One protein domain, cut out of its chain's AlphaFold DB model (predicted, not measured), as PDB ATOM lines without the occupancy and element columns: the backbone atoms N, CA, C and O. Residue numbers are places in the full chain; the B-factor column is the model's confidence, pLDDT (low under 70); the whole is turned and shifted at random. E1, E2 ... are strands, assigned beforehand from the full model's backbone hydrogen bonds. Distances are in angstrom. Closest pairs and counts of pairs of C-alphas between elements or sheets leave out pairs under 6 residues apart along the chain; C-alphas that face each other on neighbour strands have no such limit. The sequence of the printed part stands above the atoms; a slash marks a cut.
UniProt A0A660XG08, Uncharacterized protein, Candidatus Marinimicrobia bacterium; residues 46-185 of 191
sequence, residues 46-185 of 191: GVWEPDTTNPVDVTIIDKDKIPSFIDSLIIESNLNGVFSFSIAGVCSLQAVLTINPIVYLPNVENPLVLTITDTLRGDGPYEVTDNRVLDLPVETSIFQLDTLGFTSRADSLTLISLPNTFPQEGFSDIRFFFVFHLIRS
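What this domain is: This is residues 46 to 185 of the 191 residues of an uncharacterized protein of Candidatus Marinimicrobia bacterium (UniProt A0A660XG08). One twisted sheet folds into a long, partly open trough, with the strands E3, E4, E5 in one wing, E8, E9, E10 in the other, and E1 bridging E3 and E10 at one end. The small hairpin of E6 and E7 reaches across that end from E5 to E8, while the E3 and E4 hairpin makes the length. The printed part has 140 residues, no named helix and ten strands, E1 to E10 in order; it is all strand, in a branched antiparallel sheet of eight and the pair E6 and E7. It is compact, with a radius of gyration of the C-alphas of 16.1 A, yet a rod in outline, spanning 56 by 27 by 25 A.

How they stand to each other: Start at E1, residues 46 to 50: E3, residues 72 to 85, lies on one side, with N 48 and O 83 2.8 A apart, and E10, residues 175 to 184, on the other, with N 183 and O 49 at 2.8 A. Next look at E2, residues 56 to 60, an edge strand antiparallel to E10, where N 57 and O 179 are 2.9 A apart. E3 bends by 64 degrees at residue 81 and begins a meander, each strand the antiparallel neighbour of the one before. Its hairpin with E4, residues 90 to 104, has N 74 and O 102 at 2.9 A; the hairpin of E4 and E5, residues 116 to 125, has N 95 and O 120 at 2.9 A. E5 runs on into E6, residues 127 to 129, at 95 degrees. E6 forms a hairpin with E7, residues 133 to 135, with N 129 and O 133 at 2.9 A. The closest C-alphas of E7 and E8, residues 147 to 152, are those of Val 133 and Gly 149, 4.3 A apart. A second meander joins E8, E9, residues 156 to 161, and E10 in two hairpins; look for N 151 and O 158 at 2.9 A, then N 157 and O 182 at 2.8 A. E5 and E8 are apart.

Where its parts are: Find C-alpha 46 at (117.032, 120.350, 113.725), where E1 begins. E4, the longest strand by residues, starts at C-alpha 90, (117.487, 129.908, 108.494), and runs 42.9 A; E3 measures 38.3 A, E10 29.2 A and E5 27.7 A. E10 ends at C-alpha 184, (120.724, 114.659, 115.833).

The domain as a whole: The C-alphas farthest apart are those of Ala 88 and Asn 107, 56.4 A. The printed part has no cut; the links E2 to E3, E4 to E5, E7 to E8 and E9 to E10 are long. Mean pLDDT of the printed part is 90.3, with residues 139 to 140 under 70.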
ATOM      1  N   GLY A  46     116.486 120.897 112.490       95.31
ATOM      2  CA  GLY A  46     117.032 120.350 113.725       95.31
ATOM      3  C   GLY A  46     118.425 120.889 114.018       95.31
ATOM      4  O   GLY A  46     118.986 121.652 113.232       95.31
ATOM      5  N   VAL A  47     118.967 120.466 115.157       96.94
ATOM      6  CA  VAL A  47     120.368 120.667 115.524       96.94
ATOM      7  C   VAL A  47     121.099 119.349 115.309       96.94
ATOM      8  O   VAL A  47     120.630 118.294 115.744       96.94
ATOM      9  N   TRP A  48     122.226 119.414 114.617       97.38
ATOM     10  CA  TRP A  48     122.999 118.265 114.186       97.38
ATOM     11  C   TRP A  48     124.460 118.433 114.572       97.38
ATOM     12  O   TRP A  48     125.040 119.512 114.435       97.38
ATOM     13  N   GLU A  49     125.052 117.338 115.012       97.06
ATOM     14  CA  GLU A  49     126.448 117.241 115.415       97.06
ATOM     15  C   GLU A  49     127.147 116.172 114.571       97.06
ATOM     16  O   GLU A  49     126.494 115.226 114.127       97.06
ATOM     17  N   PRO A  50     128.455 116.292 114.318       97.25
ATOM     18  CA  PRO A  50     129.202 115.279 113.589       97.25
ATOM     19  C   PRO A  50     129.122 113.899 114.250       97.25
ATOM     20  O   PRO A  50     129.231 113.773 115.470       97.25
ATOM     21  N   ASP A  51     128.969 112.849 113.441       95.25
ATOM     22  CA  ASP A  51     129.006 111.469 113.922       95.25
ATOM     23  C   ASP A  51     130.346 111.162 114.616       95.25
ATOM     24  O   ASP A  51     131.424 111.450 114.102       95.25
ATOM     25  N   THR A  52     130.295 110.536 115.790       90.50
ATOM     26  CA  THR A  52     131.494 110.294 116.617       90.50
ATOM     27  C   THR A  52     132.471 109.268 116.035       90.50
ATOM     28  O   THR A  52     133.632 109.224 116.440       90.50
ATOM     29  N   THR A  53     132.018 108.420 115.110       89.44
ATOM     30  CA  THR A  53     132.807 107.337 114.509       89.44
ATOM     31  C   THR A  53     133.297 107.695 113.111       89.44
ATOM     32  O   THR A  53     134.373 107.250 112.695       89.44
ATOM     33  N   ASN A  54     132.493 108.433 112.348       89.25
ATOM     34  CA  ASN A  54     132.817 108.801 110.979       89.25
ATOM     35  C   ASN A  54     132.160 110.126 110.576       89.25
ATOM     36  O   ASN A  54     131.223 110.124 109.785       89.25
ATOM     37  N   PRO A  55     132.641 111.263 111.095       94.69
ATOM     38  CA  PRO A  55     131.937 112.531 110.938       94.69
ATOM     39  C   PRO A  55     131.974 113.068 109.497       94.69
ATOM     40  O   PRO A  55     131.089 113.812 109.076       94.69
ATOM     41  N   VAL A  56     133.000 112.697 108.725       95.25
ATOM     42  CA  VAL A  56     133.136 113.076 107.318       95.25
ATOM     43  C   VAL A  56     133.972 112.045 106.560       95.25
ATOM     44  O   VAL A  56     135.051 111.671 107.020       95.25
ATOM     45  N   ASP A  57     133.498 111.627 105.388       93.00
ATOM     46  CA  ASP A  57     134.283 110.873 104.408       93.00
ATOM     47  C   ASP A  57     134.722 111.771 103.250       93.00
ATOM     48  O   ASP A  57     133.971 112.640 102.798       93.00
ATOM     49  N   VAL A  58     135.907 111.495 102.703       92.06
ATOM     50  CA  VAL A  58     136.401 112.129 101.474       92.06
ATOM     51  C   VAL A  58     136.433 111.104 100.352       92.06
ATOM     52  O   VAL A  58     137.193 110.137 100.402       92.06
ATOM     53  N   THR A  59     135.625 111.316  99.313       90.25
ATOM     54  CA  THR A  59     135.590 110.411  98.156       90.25
ATOM     55  C   THR A  59     136.171 111.056  96.914       90.25
ATOM     56  O   THR A  59     135.602 111.999  96.373       90.25
ATOM     57  N   ILE A  60     137.278 110.498  96.422       90.19
ATOM     58  CA  ILE A  60     137.905 110.902  95.159       90.19
ATOM     59  C   ILE A  60     137.006 110.498  93.985       90.19
ATOM     60  O   ILE A  60     136.636 109.328  93.860       90.19
ATOM     61  N   ILE A  61     136.692 111.467  93.124       88.25
ATOM     62  CA  ILE A  61     135.789 111.304  91.976       88.25
ATOM     63  C   ILE A  61     136.522 110.598  90.833       88.25
ATOM     64  O   ILE A  61     136.109 109.532  90.383       88.25
ATOM     65  N   ASP A  62     137.646 111.173  90.412       85.06
ATOM     66  CA  ASP A  62     138.424 110.707  89.268       85.06
ATOM     67  C   ASP A  62     139.747 110.119  89.769       85.06
ATOM     68  O   ASP A  62     140.782 110.787  89.824       85.06
ATOM     69  N   LYS A  63     139.723 108.856  90.207       83.94
ATOM     70  CA  LYS A  63     140.930 108.187  90.731       83.94
ATOM     71  C   LYS A  63     142.052 108.089  89.689       83.94
ATOM     72  O   LYS A  63     143.217 108.023  90.057       83.94
ATOM     73  N   ASP A  64     141.710 108.110  88.404       84.38
ATOM     74  CA  ASP A  64     142.638 108.153  87.270       84.38
ATOM     75  C   ASP A  64     143.355 109.505  87.112       84.38
ATOM     76  O   ASP A  64     144.352 109.588  86.396       84.38
ATOM     77  N   LYS A  65     142.872 110.562  87.779       84.88
ATOM     78  CA  LYS A  65     143.518 111.883  87.820       84.88
ATOM     79  C   LYS A  65     144.548 112.018  88.929       84.88
ATOM     80  O   LYS A  65     145.240 113.031  88.975       84.88
ATOM     81  N   ILE A  66     144.679 111.016  89.800       86.06
ATOM     82  CA  ILE A  66     145.775 110.974  90.766       86.06
ATOM     83  C   ILE A  66     147.085 110.875  89.965       86.06
ATOM     84  O   ILE A  66     147.228 109.952  89.158       86.06
ATOM     85  N   PRO A  67     148.033 111.814  90.141       85.38
ATOM     86  CA  PRO A  67     149.280 111.798  89.393       85.38
ATOM     87  C   PRO A  67     150.016 110.463  89.521       85.38
ATOM     88  O   PRO A  67     150.175 109.934  90.616       85.38
ATOM     89  N   SER A  68     150.533 109.944  88.406       86.00
ATOM     90  CA  SER A  68     151.143 108.607  88.343       86.00
ATOM     91  C   SER A  68     152.422 108.442  89.170       86.00
ATOM     92  O   SER A  68     152.939 107.336  89.271       86.00
ATOM     93  N   PHE A  69     152.981 109.536  89.692       83.88
ATOM     94  CA  PHE A  69     154.114 109.500  90.613       83.88
ATOM     95  C   PHE A  69     153.687 109.256  92.068       83.88
ATOM     96  O   PHE A  69     154.551 109.159  92.931       83.88
ATOM     97  N   ILE A  70     152.385 109.212  92.362       87.06
ATOM     98  CA  ILE A  70     151.844 108.874  93.679       87.06
ATOM     99  C   ILE A  70     151.545 107.375  93.691       87.06
ATOM    100  O   ILE A  70     150.706 106.909  92.924       87.06
ATOM    101  N   ASP A  71     152.200 106.634  94.584       88.12
ATOM    102  CA  ASP A  71     151.967 105.194  94.750       88.12
ATOM    103  C   ASP A  71     150.631 104.937  95.450       88.12
ATOM    104  O   ASP A  71     149.851 104.070  95.055       88.12
ATOM    105  N   SER A  72     150.355 105.699  96.512       88.06
ATOM    106  CA  SER A  72     149.069 105.664  97.202       88.06
ATOM    107  C   SER A  72     148.759 106.990  97.888       88.06
ATOM    108  O   SER A  72     149.651 107.746  98.273       88.06
ATOM    109  N   LEU A  73     147.464 107.263  98.028       89.12
ATOM    110  CA  LEU A  73     146.923 108.436  98.699       89.12
ATOM    111  C   LEU A  73     145.890 107.967  99.722       89.12
ATOM    112  O   LEU A  73     144.878 107.371  99.351       89.12
ATOM    113  N   ILE A  74     146.152 108.247 100.995       90.25
ATOM    114  CA  ILE A  74     145.201 108.058 102.092       90.25
ATOM    115  C   ILE A  74     144.703 109.441 102.498       90.25
ATOM    116  O   ILE A  74     145.486 110.385 102.560       90.25
ATOM    117  N   ILE A  75     143.406 109.581 102.752       91.06
ATOM    118  CA  ILE A  75     142.829 110.834 103.239       91.06
ATOM    119  C   ILE A  75     142.189 110.538 104.584       91.06
ATOM    120  O   ILE A  75     141.184 109.833 104.654       91.06
ATOM    121  N   GLU A  76     142.788 111.065 105.643       92.81
ATOM    122  CA  GLU A  76     142.158 111.085 106.957       92.81
ATOM    123  C   GLU A  76     141.395 112.392 107.120       92.81
ATOM    124  O   GLU A  76     141.823 113.446 106.645       92.81
ATOM    125  N   SER A  77     140.255 112.337 107.793       93.50
ATOM    126  CA  SER A  77     139.393 113.496 107.928       93.50
ATOM    127  C   SER A  77     138.674 113.509 109.263       93.50
ATOM    128  O   SER A  77     138.357 112.471 109.840       93.50
ATOM    129  N   ASN A  78     138.440 114.713 109.767       95.50
ATOM    130  CA  ASN A  78     137.711 114.947 110.997       95.50
ATOM    131  C   ASN A  78     136.859 116.208 110.855       95.50
ATOM    132  O   ASN A  78     137.224 117.139 110.135       95.50
ATOM    133  N   LEU A  79     135.743 116.243 111.567       96.44
ATOM    134  CA  LEU A  79     134.844 117.381 111.622       96.44
ATOM    135  C   LEU A  79     134.338 117.516 113.055       96.44
ATOM    136  O   LEU A  79     133.859 116.555 113.650       96.44
ATOM    137  N   ASN A  80     134.436 118.725 113.591       96.19
ATOM    138  CA  ASN A  80     133.875 119.081 114.886       96.19
ATOM    139  C   ASN A  80     133.058 120.360 114.724       96.19
ATOM    140  O   ASN A  80     133.542 121.310 114.113       96.19
ATOM    141  N   GLY A  81     131.841 120.400 115.251       94.62
ATOM    142  CA  GLY A  81     130.997 121.578 115.160       94.62
ATOM    143  C   GLY A  81     129.529 121.277 115.371       94.62
ATOM    144  O   GLY A  81     129.165 120.205 115.844       94.62
ATOM    145  N   VAL A  82     128.700 122.238 114.985       95.44
ATOM    146  CA  VAL A  82     127.244 122.154 115.057       95.44
ATOM    147  C   VAL A  82     126.643 122.742 113.784       95.44
ATOM    148  O   VAL A  82     127.110 123.756 113.259       95.44
ATOM    149  N   PHE A  83     125.594 122.084 113.303       95.62
ATOM    150  CA  PHE A  83     124.800 122.481 112.151       95.62
ATOM    151  C   PHE A  83     123.354 122.624 112.620       95.62
ATOM    152  O   PHE A  83     122.756 121.662 113.094       95.62
ATOM    153  N   SER A  84     122.776 123.811 112.504       95.94
ATOM    154  CA  SER A  84     121.400 124.078 112.918       95.94
ATOM    155  C   SER A  84     120.579 124.553 111.734       95.94
ATOM    156  O   SER A  84     120.992 125.463 111.021       95.94
ATOM    157  N   PHE A  85     119.404 123.956 111.541       95.56
ATOM    158  CA  PHE A  85     118.436 124.332 110.516       95.56
ATOM    159  C   PHE A  85     117.080 124.563 111.173       95.56
ATOM    160  O   PHE A  85     116.548 123.696 111.867       95.56
ATOM    161  N   SER A  86     116.489 125.730 110.941       94.88
ATOM    162  CA  SER A  86     115.192 126.101 111.509       94.88
ATOM    163  C   SER A  86     114.055 125.969 110.498       94.88
ATOM    164  O   SER A  86     114.263 126.023 109.282       94.88
ATOM    165  N   ILE A  87     112.823 125.869 111.009       93.50
ATOM    166  CA  ILE A  87     111.591 125.893 110.200       93.50
ATOM    167  C   ILE A  87     111.392 127.207 109.433       93.50
ATOM    168  O   ILE A  87     110.617 127.250 108.486       93.50
ATOM    169  N   ALA A  88     112.072 128.282 109.845       92.06
ATOM    170  CA  ALA A  88     112.007 129.584 109.192       92.06
ATOM    171  C   ALA A  88     112.889 129.663 107.932       92.06
ATOM    172  O   ALA A  88     112.967 130.725 107.323       92.06
ATOM    173  N   GLY A  89     113.570 128.569 107.562       90.69
ATOM    174  CA  GLY A  89     114.508 128.555 106.440       90.69
ATOM    175  C   GLY A  89     115.826 129.258 106.763       90.69
ATOM    176  O   GLY A  89     116.479 129.764 105.863       90.69
ATOM    177  N   VAL A  90     116.208 129.330 108.042       93.56
ATOM    178  CA  VAL A  90     117.487 129.908 108.494       93.56
ATOM    179  C   VAL A  90     118.374 128.804 109.047       93.56
ATOM    180  O   VAL A  90     117.889 127.981 109.833       93.56
ATOM    181  N   CYS A  91     119.646 128.797 108.653       93.62
ATOM    182  CA  CYS A  91     120.666 127.923 109.202       93.62
ATOM    183  C   CYS A  91     121.732 128.707 109.970       93.62
ATOM    184  O   CYS A  91     121.971 129.887 109.709       93.62
ATOM    185  N   SER A  92     122.376 128.011 110.897       93.81
ATOM    186  CA  SER A  92     123.591 128.445 111.579       93.81
ATOM    187  C   SER A  92     124.568 127.277 111.586       93.81
ATOM    188  O   SER A  92     124.235 126.171 112.021       93.81
ATOM    189  N   LEU A  93     125.747 127.505 111.029       92.50
ATOM    190  CA  LEU A  93     126.778 126.510 110.787       92.50
ATOM    191  C   LEU A  93     128.049 126.995 111.467       92.50
ATOM    192  O   LEU A  93     128.559 128.068 111.140       92.50
ATOM    193  N   GLN A  94     128.584 126.194 112.381       93.25
ATOM    194  CA  GLN A  94     129.880 126.457 112.985       93.25
ATOM    195  C   GLN A  94     130.632 125.145 113.144       93.25
ATOM    196  O   GLN A  94     130.375 124.381 114.073       93.25
ATOM    197  N   ALA A  95     131.583 124.895 112.250       94.12
ATOM    198  CA  ALA A  95     132.391 123.688 112.293       94.12
ATOM    199  C   ALA A  95     133.843 123.930 111.879       94.12
ATOM    200  O   ALA A  95     134.175 124.885 111.181       94.12
ATOM    201  N   VAL A  96     134.720 123.041 112.323       95.31
ATOM    202  CA  VAL A  96     136.118 122.952 111.918       95.31
ATOM    203  C   VAL A  96     136.296 121.624 111.202       95.31
ATOM    204  O   VAL A  96     136.106 120.561 111.795       95.31
ATOM    205  N   LEU A  97     136.640 121.703 109.919       95.25
ATOM    206  CA  LEU A  97     136.951 120.569 109.062       95.25
ATOM    207  C   LEU A  97     138.470 120.439 108.965       95.25
ATOM    208  O   LEU A  97     139.154 121.386 108.583       95.25
ATOM    209  N   THR A  98     139.002 119.264 109.282       94.88
ATOM    210  CA  THR A  98     140.428 118.965 109.122       94.88
ATOM    211  C   THR A  98     140.589 117.780 108.193       94.88
ATOM    212  O   THR A  98     140.049 116.710 108.461       94.88
ATOM    213  N   ILE A  99     141.359 117.968 107.123       93.69
ATOM    214  CA  ILE A  99     141.703 116.938 106.145       93.69
ATOM    215  C   ILE A  99     143.215 116.739 106.160       93.69
ATOM    216  O   ILE A  99     143.974 117.702 106.020       93.69
ATOM    217  N   ASN A 100     143.645 115.486 106.283       93.50
ATOM    218  CA  ASN A 100     145.040 115.077 106.237       93.50
ATOM    219  C   ASN A 100     145.290 114.123 105.060       93.50
ATOM    220  O   ASN A 100     145.134 112.905 105.201       93.50
ATOM    221  N   PRO A 101     145.667 114.644 103.881       91.19
ATOM    222  CA  PRO A 101     146.196 113.825 102.801       91.19
ATOM    223  C   PRO A 101     147.571 113.260 103.182       91.19
ATOM    224  O   PRO A 101     148.506 114.007 103.477       91.19
ATOM    225  N   ILE A 102     147.701 111.939 103.136       92.31
ATOM    226  CA  ILE A 102     148.935 111.188 103.363       92.31
ATOM    227  C   ILE A 102     149.339 110.569 102.024       92.31
ATOM    228  O   ILE A 102     148.690 109.651 101.517       92.31
ATOM    229  N   VAL A 103     150.401 111.110 101.435       90.75
ATOM    230  CA  VAL A 103     150.871 110.779 100.088       90.75
ATOM    231  C   VAL A 103     152.100 109.884 100.186       90.75
ATOM    232  O   VAL A 103     153.133 110.291 100.720       90.75
ATOM    233  N   TYR A 104     152.010 108.686  99.624       91.25
ATOM    234  CA  TYR A 104     153.145 107.783  99.471       91.25
ATOM    235  C   TYR A 104     153.726 107.944  98.071       91.25
ATOM    236  O   TYR A 104     153.009 107.866  97.071       91.25
ATOM    237  N   LEU A 105     155.033 108.180  98.018       90.06
ATOM    238  CA  LEU A 105     155.789 108.352  96.786       90.06
ATOM    239  C   LEU A 105     156.744 107.168  96.595       90.06
ATOM    240  O   LEU A 105     157.300 106.672  97.582       90.06
ATOM    241  N   PRO A 106     157.012 106.766  95.344       87.06
ATOM    242  CA  PRO A 106     157.925 105.678  95.056       87.06
ATOM    243  C   PRO A 106     159.328 106.030  95.536       87.06
ATOM    244  O   PRO A 106     159.859 107.105  95.250       87.06
ATOM    245  N   ASN A 107     159.954 105.077  96.225       86.44
ATOM    246  CA  ASN A 107     161.309 105.188  96.775       86.44
ATOM    247  C   ASN A 107     161.484 106.264  97.864       86.44
ATOM    248  O   ASN A 107     162.615 106.662  98.148       86.44
ATOM    249  N   VAL A 108     160.396 106.725  98.491       87.56
ATOM    250  CA  VAL A 108     160.451 107.613  99.660       87.56
ATOM    251  C   VAL A 108     159.993 106.840 100.894       87.56
ATOM    252  O   VAL A 108     158.881 106.330 100.940       87.56
ATOM    253  N   GLU A 109     160.862 106.742 101.904       84.50
ATOM    254  CA  GLU A 109     160.607 105.936 103.109       84.50
ATOM    255  C   GLU A 109     159.465 106.496 103.974       84.50
ATOM    256  O   GLU A 109     158.716 105.735 104.581       84.50
ATOM    257  N   ASN A 110     159.313 107.823 104.008       88.44
ATOM    258  CA  ASN A 110     158.295 108.502 104.804       88.44
ATOM    259  C   ASN A 110     157.233 109.138 103.898       88.44
ATOM    260  O   ASN A 110     157.601 109.828 102.943       88.44
ATOM    261  N   PRO A 111     155.934 108.973 104.200       91.75
ATOM    262  CA  PRO A 111     154.894 109.646 103.439       91.75
ATOM    263  C   PRO A 111     154.948 111.160 103.655       91.75
ATOM    264  O   PRO A 111     155.309 111.650 104.730       91.75
ATOM    265  N   LEU A 112     154.529 111.909 102.639       88.81
ATOM    266  CA  LEU A 112     154.243 113.330 102.776       88.81
ATOM    267  C   LEU A 112     152.862 113.484 103.416       88.81
ATOM    268  O   LEU A 112     151.856 113.108 102.818       88.81
ATOM    269  N   VAL A 113     152.818 114.053 104.619       90.69
ATOM    270  CA  VAL A 113     151.570 114.375 105.316       90.69
ATOM    271  C   VAL A 113     151.281 115.858 105.143       90.69
ATOM    272  O   VAL A 113     152.081 116.707 105.540       90.69
ATOM    273  N   LEU A 114     150.137 116.164 104.546       89.75
ATOM    274  CA  LEU A 114     149.599 117.513 104.450       89.75
ATOM    275  C   LEU A 114     148.487 117.655 105.489       89.75
ATOM    276  O   LEU A 114     147.734 116.714 105.699       89.75
ATOM    277  N   THR A 115     148.361 118.823 106.116       92.06
ATOM    278  CA  THR A 115     147.255 119.124 107.036       92.06
ATOM    279  C   THR A 115     146.568 120.393 106.576       92.06
ATOM    280  O   THR A 115     147.181 121.460 106.528       92.06
ATOM    281  N   ILE A 116     145.292 120.265 106.228       92.06
ATOM    282  CA  ILE A 116     144.453 121.365 105.769       92.06
ATOM    283  C   ILE A 116     143.303 121.500 106.761       92.06
ATOM    284  O   ILE A 116     142.527 120.564 106.946       92.06
ATOM    285  N   THR A 117     143.197 122.669 107.386       93.50
ATOM    286  CA  THR A 117     142.112 122.987 108.317       93.50
ATOM    287  C   THR A 117     141.293 124.132 107.756       93.50
ATOM    288  O   THR A 117     141.841 125.180 107.418       93.50
ATOM    289  N   ASP A 118     139.983 123.932 107.703       92.44
ATOM    290  CA  ASP A 118     139.008 124.915 107.264       92.44
ATOM    291  C   ASP A 118     137.993 125.183 108.380       92.44
ATOM    292  O   ASP A 118     137.598 124.278 109.119       92.44
ATOM    293  N   THR A 119     137.594 126.443 108.535       92.06
ATOM    294  CA  THR A 119     136.574 126.847 109.508       92.06
ATOM    295  C   THR A 119     135.314 127.208 108.754       92.06
ATOM    296  O   THR A 119     135.217 128.278 108.166       92.06
ATOM    297  N   LEU A 120     134.344 126.312 108.823       90.56
ATOM    298  CA  LEU A 120     133.054 126.417 108.174       90.56
ATOM    299  C   LEU A 120     132.150 127.302 109.034       90.56
ATOM    300  O   LEU A 120     131.788 126.924 110.153       90.56
ATOM    301  N   ARG A 121     131.814 128.488 108.525       89.56
ATOM    302  CA  ARG A 121     130.859 129.403 109.158       89.56
ATOM    303  C   ARG A 121     129.826 129.881 108.160       89.56
ATOM    304  O   ARG A 121     130.180 130.316 107.065       89.56
ATOM    305  N   GLY A 122     128.568 129.825 108.564       87.19
ATOM    306  CA  GLY A 122     127.467 130.350 107.774       87.19
ATOM    307  C   GLY A 122     126.255 130.591 108.649       87.19
ATOM    308  O   GLY A 122     125.754 129.660 109.273       87.19
ATOM    309  N   ASP A 123     125.787 131.831 108.677       90.12
ATOM    310  CA  ASP A 123     124.566 132.233 109.361       90.12
ATOM    311  C   ASP A 123     123.670 132.937 108.345       90.12
ATOM    312  O   ASP A 123     124.066 133.932 107.738       90.12
ATOM    313  N   GLY A 124     122.454 132.438 108.134       90.62
ATOM    314  CA  GLY A 124     121.564 133.057 107.156       90.62
ATOM    315  C   GLY A 124     120.510 132.126 106.575       90.62
ATOM    316  O   GLY A 124     120.285 131.035 107.098       90.62
ATOM    317  N   PRO A 125     119.819 132.559 105.510       92.88
ATOM    318  CA  PRO A 125     118.822 131.730 104.855       92.88
ATOM    319  C   PRO A 125     119.470 130.525 104.161       92.88
ATOM    320  O   PRO A 125     120.501 130.680 103.511       92.88
ATOM    321  N   TYR A 126     118.838 129.355 104.260       93.12
ATOM    322  CA  TYR A 126     119.135 128.191 103.420       93.12
ATOM    323  C   TYR A 126     117.932 127.876 102.531       93.12
ATOM    324  O   TYR A 126     116.782 128.100 102.924       93.12
ATOM    325  N   GLU A 127     118.191 127.322 101.352       91.75
ATOM    326  CA  GLU A 127     117.147 126.881 100.426       91.75
ATOM    327  C   GLU A 127     117.184 125.363 100.253       91.75
ATOM    328  O   GLU A 127     118.254 124.753 100.224       91.75
ATOM    329  N   VAL A 128     115.997 124.752 100.166       92.44
ATOM    330  CA  VAL A 128     115.840 123.342  99.807       92.44
ATOM    331  C   VAL A 128     115.343 123.257  98.369       92.44
ATOM    332  O   VAL A 128     114.154 123.457  98.110       92.44
ATOM    333  N   THR A 129     116.226 122.889  97.446       88.31
ATOM    334  CA  THR A 129     115.898 122.758  96.021       88.31
ATOM    335  C   THR A 129     115.589 121.299  95.680       88.31
ATOM    336  O   THR A 129     116.293 120.376  96.101       88.31
ATOM    337  N   ASP A 130     114.483 121.066  94.965       87.62
ATOM    338  CA  ASP A 130     114.005 119.737  94.542       87.62
ATOM    339  C   ASP A 130     113.926 118.688  95.670       87.62
ATOM    340  O   ASP A 130     114.073 117.484  95.444       87.62
ATOM    341  N   ASN A 131     113.694 119.144  96.910       87.25
ATOM    342  CA  ASN A 131     113.704 118.328  98.130       87.25
ATOM    343  C   ASN A 131     115.031 117.582  98.375       87.25
ATOM    344  O   ASN A 131     115.053 116.638  99.155       87.25
ATOM    345  N   ARG A 132     116.125 117.934  97.697       89.62
ATOM    346  CA  ARG A 132     117.362 117.136  97.711       89.62
ATOM    347  C   ARG A 132     118.629 117.944  97.832       89.62
ATOM    348  O   ARG A 132     119.620 117.354  98.229       89.62
ATOM    349  N   VAL A 133     118.605 119.230  97.522       90.50
ATOM    350  CA  VAL A 133     119.767 120.118  97.579       90.50
ATOM    351  C   VAL A 133     119.560 121.124  98.699       90.50
ATOM    352  O   VAL A 133     118.468 121.663  98.840       90.50
ATOM    353  N   LEU A 134     120.602 121.334  99.495       91.12
ATOM    354  CA  LEU A 134     120.754 122.466 100.400       91.12
ATOM    355  C   LEU A 134     121.766 123.443  99.818       91.12
ATOM    356  O   LEU A 134     122.938 123.082  99.656       91.12
ATOM    357  N   ASP A 135     121.295 124.659  99.576       91.12
ATOM    358  CA  ASP A 135     122.125 125.820  99.266       91.12
ATOM    359  C   ASP A 135     122.398 126.562 100.579       91.12
ATOM    360  O   ASP A 135     121.458 126.905 101.311       91.12
ATOM    361  N   LEU A 136     123.679 126.743 100.922       89.75
ATOM    362  CA  LEU A 136     124.098 127.184 102.255       89.75
ATOM    363  C   LEU A 136     124.796 128.557 102.199       89.75
ATOM    364  O   LEU A 136     125.678 128.772 101.371       89.75
ATOM    365  N   PRO A 137     124.488 129.488 103.120       81.38
ATOM    366  CA  PRO A 137     125.066 130.829 103.155       81.38
ATOM    367  C   PRO A 137     126.439 130.817 103.846       81.38
ATOM    368  O   PRO A 137     126.620 131.389 104.920       81.38
ATOM    369  N   VAL A 138     127.410 130.106 103.278       78.31
ATOM    370  CA  VAL A 138     128.743 129.975 103.881       78.31
ATOM    371  C   VAL A 138     129.585 131.195 103.532       78.31
ATOM    372  O   VAL A 138     129.856 131.473 102.367       78.31
ATOM    373  N   GLU A 139     129.994 131.936 104.560       68.56
ATOM    374  CA  GLU A 139     130.695 133.214 104.407       68.56
ATOM    375  C   GLU A 139     132.210 133.032 104.287       68.56
ATOM    376  O   GLU A 139     132.892 133.791 103.595       68.56
ATOM    377  N   THR A 140     132.748 132.025 104.976       65.31
ATOM    378  CA  THR A 140     134.179 131.720 105.002       65.31
ATOM    379  C   THR A 140     134.403 130.229 104.878       65.31
ATOM    380  O   THR A 140     134.061 129.478 105.790       65.31
ATOM    381  N   SER A 141     135.023 129.817 103.777       75.94
ATOM    382  CA  SER A 141     135.571 128.478 103.632       75.94
ATOM    383  C   SER A 141     136.629 128.441 102.530       75.94
ATOM    384  O   SER A 141     136.619 129.237 101.588       75.94
ATOM    385  N   ILE A 142     137.568 127.514 102.667       79.62
ATOM    386  CA  ILE A 142     138.452 127.065 101.588       79.62
ATOM    387  C   ILE A 142     137.676 126.110 100.668       79.62
ATOM    388  O   ILE A 142     137.887 126.105  99.456       79.62
ATOM    389  N   PHE A 143     136.775 125.314 101.246       82.94
ATOM    390  CA  PHE A 143     136.001 124.297 100.545       82.94
ATOM    391  C   PHE A 143     134.541 124.711 100.301       82.94
ATOM    392  O   PHE A 143     133.903 125.338 101.144       82.94
ATOM    393  N   GLN A 144     133.976 124.315  99.159       80.75
ATOM    394  CA  GLN A 144     132.544 124.429  98.886       80.75
ATOM    395  C   GLN A 144     131.731 123.518  99.806       80.75
ATOM    396  O   GLN A 144     132.015 122.323  99.933       80.75
ATOM    397  N   LEU A 145     130.679 124.095 100.381       81.94
ATOM    398  CA  LEU A 145     129.724 123.410 101.249       81.94
ATOM    399  C   LEU A 145     128.321 123.282 100.661       81.94
ATOM    400  O   LEU A 145     127.536 122.502 101.200       81.94
ATOM    401  N   ASP A 146     128.017 123.987  99.568       84.31
ATOM    402  CA  ASP A 146     126.806 123.718  98.792       84.31
ATOM    403  C   ASP A 146     126.748 122.233  98.449       84.31
ATOM    404  O   ASP A 146     127.777 121.588  98.203       84.31
ATOM    405  N   THR A 147     125.543 121.676  98.476       86.56
ATOM    406  CA  THR A 147     125.383 120.225  98.420       86.56
ATOM    407  C   THR A 147     124.991 119.746  97.025       86.56
ATOM    408  O   THR A 147     124.116 120.302  96.372       86.56
ATOM    409  N   LEU A 148     125.600 118.650  96.568       89.50
ATOM    410  CA  LEU A 148     125.043 117.836  95.482       89.50
ATOM    411  C   LEU A 148     123.711 117.213  95.927       89.50
ATOM    412  O   LEU A 148     122.787 117.031  95.135       89.50
ATOM    413  N   GLY A 149     123.633 116.870  97.211       92.94
ATOM    414  CA  GLY A 149     122.370 116.664  97.877       92.94
ATOM    415  C   GLY A 149     122.503 116.167  99.306       92.94
ATOM    416  O   GLY A 149     123.605 115.965  99.815       92.94
ATOM    417  N   PHE A 150     121.364 115.952  99.953       95.12
ATOM    418  CA  PHE A 150     121.289 115.475 101.328       95.12
ATOM    419  C   PHE A 150     120.287 114.332 101.509       95.12
ATOM    420  O   PHE A 150     119.408 114.086 100.681       95.12
ATOM    421  N   THR A 151     120.425 113.624 102.627       96.44
ATOM    422  CA  THR A 151     119.434 112.673 103.138       96.44
ATOM    423  C   THR A 151     119.201 112.967 104.608       96.44
ATOM    424  O   THR A 151     120.134 112.889 105.404       96.44
ATOM    425  N   SER A 152     117.967 113.302 104.973       96.25
ATOM    426  CA  SER A 152     117.582 113.564 106.357       96.25
ATOM    427  C   SER A 152     116.574 112.527 106.842       96.25
ATOM    428  O   SER A 152     115.531 112.305 106.221       96.25
ATOM    429  N   ARG A 153     116.897 111.887 107.966       95.06
ATOM    430  CA  ARG A 153     116.034 110.962 108.713       95.06
ATOM    431  C   ARG A 153     115.813 111.515 110.125       95.06
ATOM    432  O   ARG A 153     116.268 112.607 110.445       95.06
ATOM    433  N   ALA A 154     115.090 110.780 110.968       90.44
ATOM    434  CA  ALA A 154     114.737 111.248 112.311       90.44
ATOM    435  C   ALA A 154     115.964 111.593 113.181       90.44
ATOM    436  O   ALA A 154     115.932 112.565 113.931       90.44
ATOM    437  N   ASP A 155     117.034 110.811 113.060       94.00
ATOM    438  CA  ASP A 155     118.231 110.838 113.904       94.00
ATOM    439  C   ASP A 155     119.534 111.081 113.130       94.00
ATOM    440  O   ASP A 155     120.565 111.332 113.748       94.00
ATOM    441  N   SER A 156     119.491 111.073 111.795       95.56
ATOM    442  CA  SER A 156     120.669 111.256 110.942       95.56
ATOM    443  C   SER A 156     120.452 112.299 109.850       95.56
ATOM    444  O   SER A 156     119.401 112.317 109.201       95.56
ATOM    445  N   LEU A 157     121.487 113.077 109.560       96.75
ATOM    446  CA  LEU A 157     121.573 113.953 108.400       96.75
ATOM    447  C   LEU A 157     122.888 113.680 107.665       96.75
ATOM    448  O   LEU A 157     123.969 113.876 108.210       96.75
ATOM    449  N   THR A 158     122.789 113.249 106.412       96.06
ATOM    450  CA  THR A 158     123.939 113.110 105.516       96.06
ATOM    451  C   THR A 158     123.929 114.251 104.512       96.06
ATOM    452  O   THR A 158     122.928 114.432 103.816       96.06
ATOM    453  N   LEU A 159     125.036 114.985 104.405       95.00
ATOM    454  CA  LEU A 159     125.234 116.042 103.410       95.00
ATOM    455  C   LEU A 159     126.344 115.624 102.447       95.00
ATOM    456  O   LEU A 159     127.412 115.203 102.884       95.00
ATOM    457  N   ILE A 160     126.118 115.757 101.144       94.19
ATOM    458  CA  ILE A 160     127.123 115.479 100.115       94.19
ATOM    459  C   ILE A 160     127.461 116.805  99.455       94.19
ATOM    460  O   ILE A 160     126.588 117.406  98.835       94.19
ATOM    461  N   SER A 161     128.706 117.261  99.577       93.31
ATOM    462  CA  SER A 161     129.135 118.525  98.975       93.31
ATOM    463  C   SER A 161     129.097 118.468  97.445       93.31
ATOM    464  O   SER A 161     129.139 117.395  96.838       93.31
ATOM    465  N   LEU A 162     129.118 119.629  96.800       91.12
ATOM    466  CA  LEU A 162     129.613 119.756  95.434       91.12
ATOM    467  C   LEU A 162     131.099 119.341  95.353       91.12
ATOM    468  O   LEU A 162     131.775 119.235  96.387       91.12
ATOM    469  N   PRO A 163     131.623 119.043  94.147       91.56
ATOM    470  CA  PRO A 163     133.024 118.679  93.984       91.56
ATOM    471  C   PRO A 163     133.967 119.762  94.516       91.56
ATOM    472  O   PRO A 163     133.886 120.922  94.126       91.56
ATOM    473  N   ASN A 164     134.909 119.341  95.347       92.44
ATOM    474  CA  ASN A 164     135.991 120.143  95.892       92.44
ATOM    475  C   ASN A 164     137.339 119.719  95.298       92.44
ATOM    476  O   ASN A 164     137.465 118.646  94.703       92.44
ATOM    477  N   THR A 165     138.353 120.561  95.487       90.81
ATOM    478  CA  THR A 165     139.747 120.313  95.091       90.81
ATOM    479  C   THR A 165     140.681 120.667  96.235       90.81
ATOM    480  O   THR A 165     140.352 121.517  97.064       90.81
ATOM    481  N   PHE A 166     141.875 120.074  96.278       87.06
ATOM    482  CA  PHE A 166     142.859 120.469  97.282       87.06
ATOM    483  C   PHE A 166     143.392 121.880  96.979       87.06
ATOM    484  O   PHE A 166     143.772 122.147  95.838       87.06
ATOM    485  N   PRO A 167     143.506 122.771  97.981       83.31
ATOM    486  CA  PRO A 167     144.066 124.117  97.818       83.31
ATOM    487  C   PRO A 167     145.600 124.122  97.653       83.31
ATOM    488  O   PRO A 167     146.223 125.181  97.682       83.31
ATOM    489  N   GLN A 168     146.223 122.947  97.522       82.94
ATOM    490  CA  GLN A 168     147.668 122.768  97.434       82.94
ATOM    491  C   GLN A 168     148.103 122.610  95.971       82.94
ATOM    492  O   GLN A 168     147.550 121.793  95.229       82.94
ATOM    493  N   GLU A 169     149.141 123.349  95.573       79.94
ATOM    494  CA  GLU A 169     149.752 123.218  94.247       79.94
ATOM    495  C   GLU A 169     150.183 121.765  93.982       79.94
ATOM    496  O   GLU A 169     150.742 121.098  94.854       79.94
ATOM    497  N   GLY A 170     149.886 121.263  92.779       78.44
ATOM    498  CA  GLY A 170     150.139 119.872  92.385       78.44
ATOM    499  C   GLY A 170     149.028 118.879  92.750       78.44
ATOM    500  O   GLY A 170     149.045 117.760  92.243       78.44
ATOM    501  N   PHE A 171     148.044 119.281  93.565       81.12
ATOM    502  CA  PHE A 171     146.895 118.449  93.957       81.12
ATOM    503  C   PHE A 171     145.537 119.043  93.546       81.12
ATOM    504  O   PHE A 171     144.501 118.421  93.777       81.12
ATOM    505  N   SER A 172     145.527 120.217  92.907       81.38
ATOM    506  CA  SER A 172     144.308 120.935  92.503       81.38
ATOM    507  C   SER A 172     143.451 120.191  91.476       81.38
ATOM    508  O   SER A 172     142.252 120.427  91.402       81.38
ATOM    509  N   ASP A 173     144.042 119.280  90.700       85.00
ATOM    510  CA  ASP A 173     143.317 118.494  89.691       85.00
ATOM    511  C   ASP A 173     142.582 117.283  90.294       85.00
ATOM    512  O   ASP A 173     141.734 116.672  89.636       85.00
ATOM    513  N   ILE A 174     142.884 116.927  91.547       88.25
ATOM    514  CA  ILE A 174     142.219 115.828  92.246       88.25
ATOM    515  C   ILE A 174     140.909 116.357  92.820       88.25
ATOM    516  O   ILE A 174     140.893 117.116  93.792       88.25
ATOM    517  N   ARG A 175     139.802 115.921  92.218       91.44
ATOM    518  CA  ARG A 175     138.455 116.275  92.660       91.44
ATOM    519  C   ARG A 175     137.905 115.252  93.642       91.44
ATOM    520  O   ARG A 175     138.058 114.043  93.442       91.44
ATOM    521  N   PHE A 176     137.210 115.728  94.662       91.50
ATOM    522  CA  PHE A 176     136.584 114.878  95.669       91.50
ATOM    523  C   PHE A 176     135.261 115.451  96.179       91.50
ATOM    524  O   PHE A 176     135.003 116.647  96.082       91.50
ATOM    525  N   PHE A 177     134.427 114.585  96.745       92.75
ATOM    526  CA  PHE A 177     133.258 114.963  97.531       92.75
ATOM    527  C   PHE A 177     133.564 114.846  99.020       92.75
ATOM    528  O   PHE A 177     134.225 113.888  99.433       92.75
ATOM    529  N   PHE A 178     133.022 115.765  99.815       94.12
ATOM    530  CA  PHE A 178     132.805 115.527 101.234       94.12
ATOM    531  C   PHE A 178     131.444 114.874 101.432       94.12
ATOM    532  O   PHE A 178     130.442 115.326 100.874       94.12
ATOM    533  N   VAL A 179     131.412 113.826 102.245       94.94
ATOM    534  CA  VAL A 179     130.179 113.228 102.750       94.94
ATOM    535  C   VAL A 179     130.169 113.451 104.249       94.94
ATOM    536  O   VAL A 179     130.861 112.752 104.983       94.94
ATOM    537  N   PHE A 180     129.436 114.463 104.693       95.50
ATOM    538  CA  PHE A 180     129.270 114.769 106.106       95.50
ATOM    539  C   PHE A 180     128.208 113.844 106.686       95.50
ATOM    540  O   PHE A 180     127.097 113.773 106.154       95.50
ATOM    541  N   HIS A 181     128.537 113.167 107.780       96.25
ATOM    542  CA  HIS A 181     127.593 112.348 108.533       96.25
ATOM    543  C   HIS A 181     127.337 113.026 109.862       96.25
ATOM    544  O   HIS A 181     128.239 113.175 110.686       96.25
ATOM    545  N   LEU A 182     126.102 113.466 110.043       97.00
ATOM    546  CA  LEU A 182     125.666 114.178 111.224       97.00
ATOM    547  C   LEU A 182     124.579 113.368 111.926       97.00
ATOM    548  O   LEU A 182     123.721 112.751 111.289       97.00
ATOM    549  N   ILE A 183     124.598 113.412 113.247       97.06
ATOM    550  CA  ILE A 183     123.589 112.836 114.124       97.06
ATOM    551  C   ILE A 183     122.807 113.956 114.790       97.06
ATOM    552  O   ILE A 183     123.301 115.070 114.974       97.06
ATOM    553  N   ARG A 184     121.550 113.685 115.125       95.81
ATOM    554  CA  ARG A 184     120.724 114.659 115.833       95.81
ATOM    555  C   ARG A 184     121.320 114.926 117.215       95.81
ATOM    556  O   ARG A 184     121.570 113.984 117.965       95.81
ATOM    557  N   SER A 185     121.514 116.201 117.547       91.94
ATOM    558  CA  SER A 185     121.979 116.583 118.878       91.94
ATOM    559  C   SER A 185     120.945 116.173 119.924       91.94
ATOM    560  O   SER A 185     119.740 116.381 119.753       91.94
TER     561      SER A 185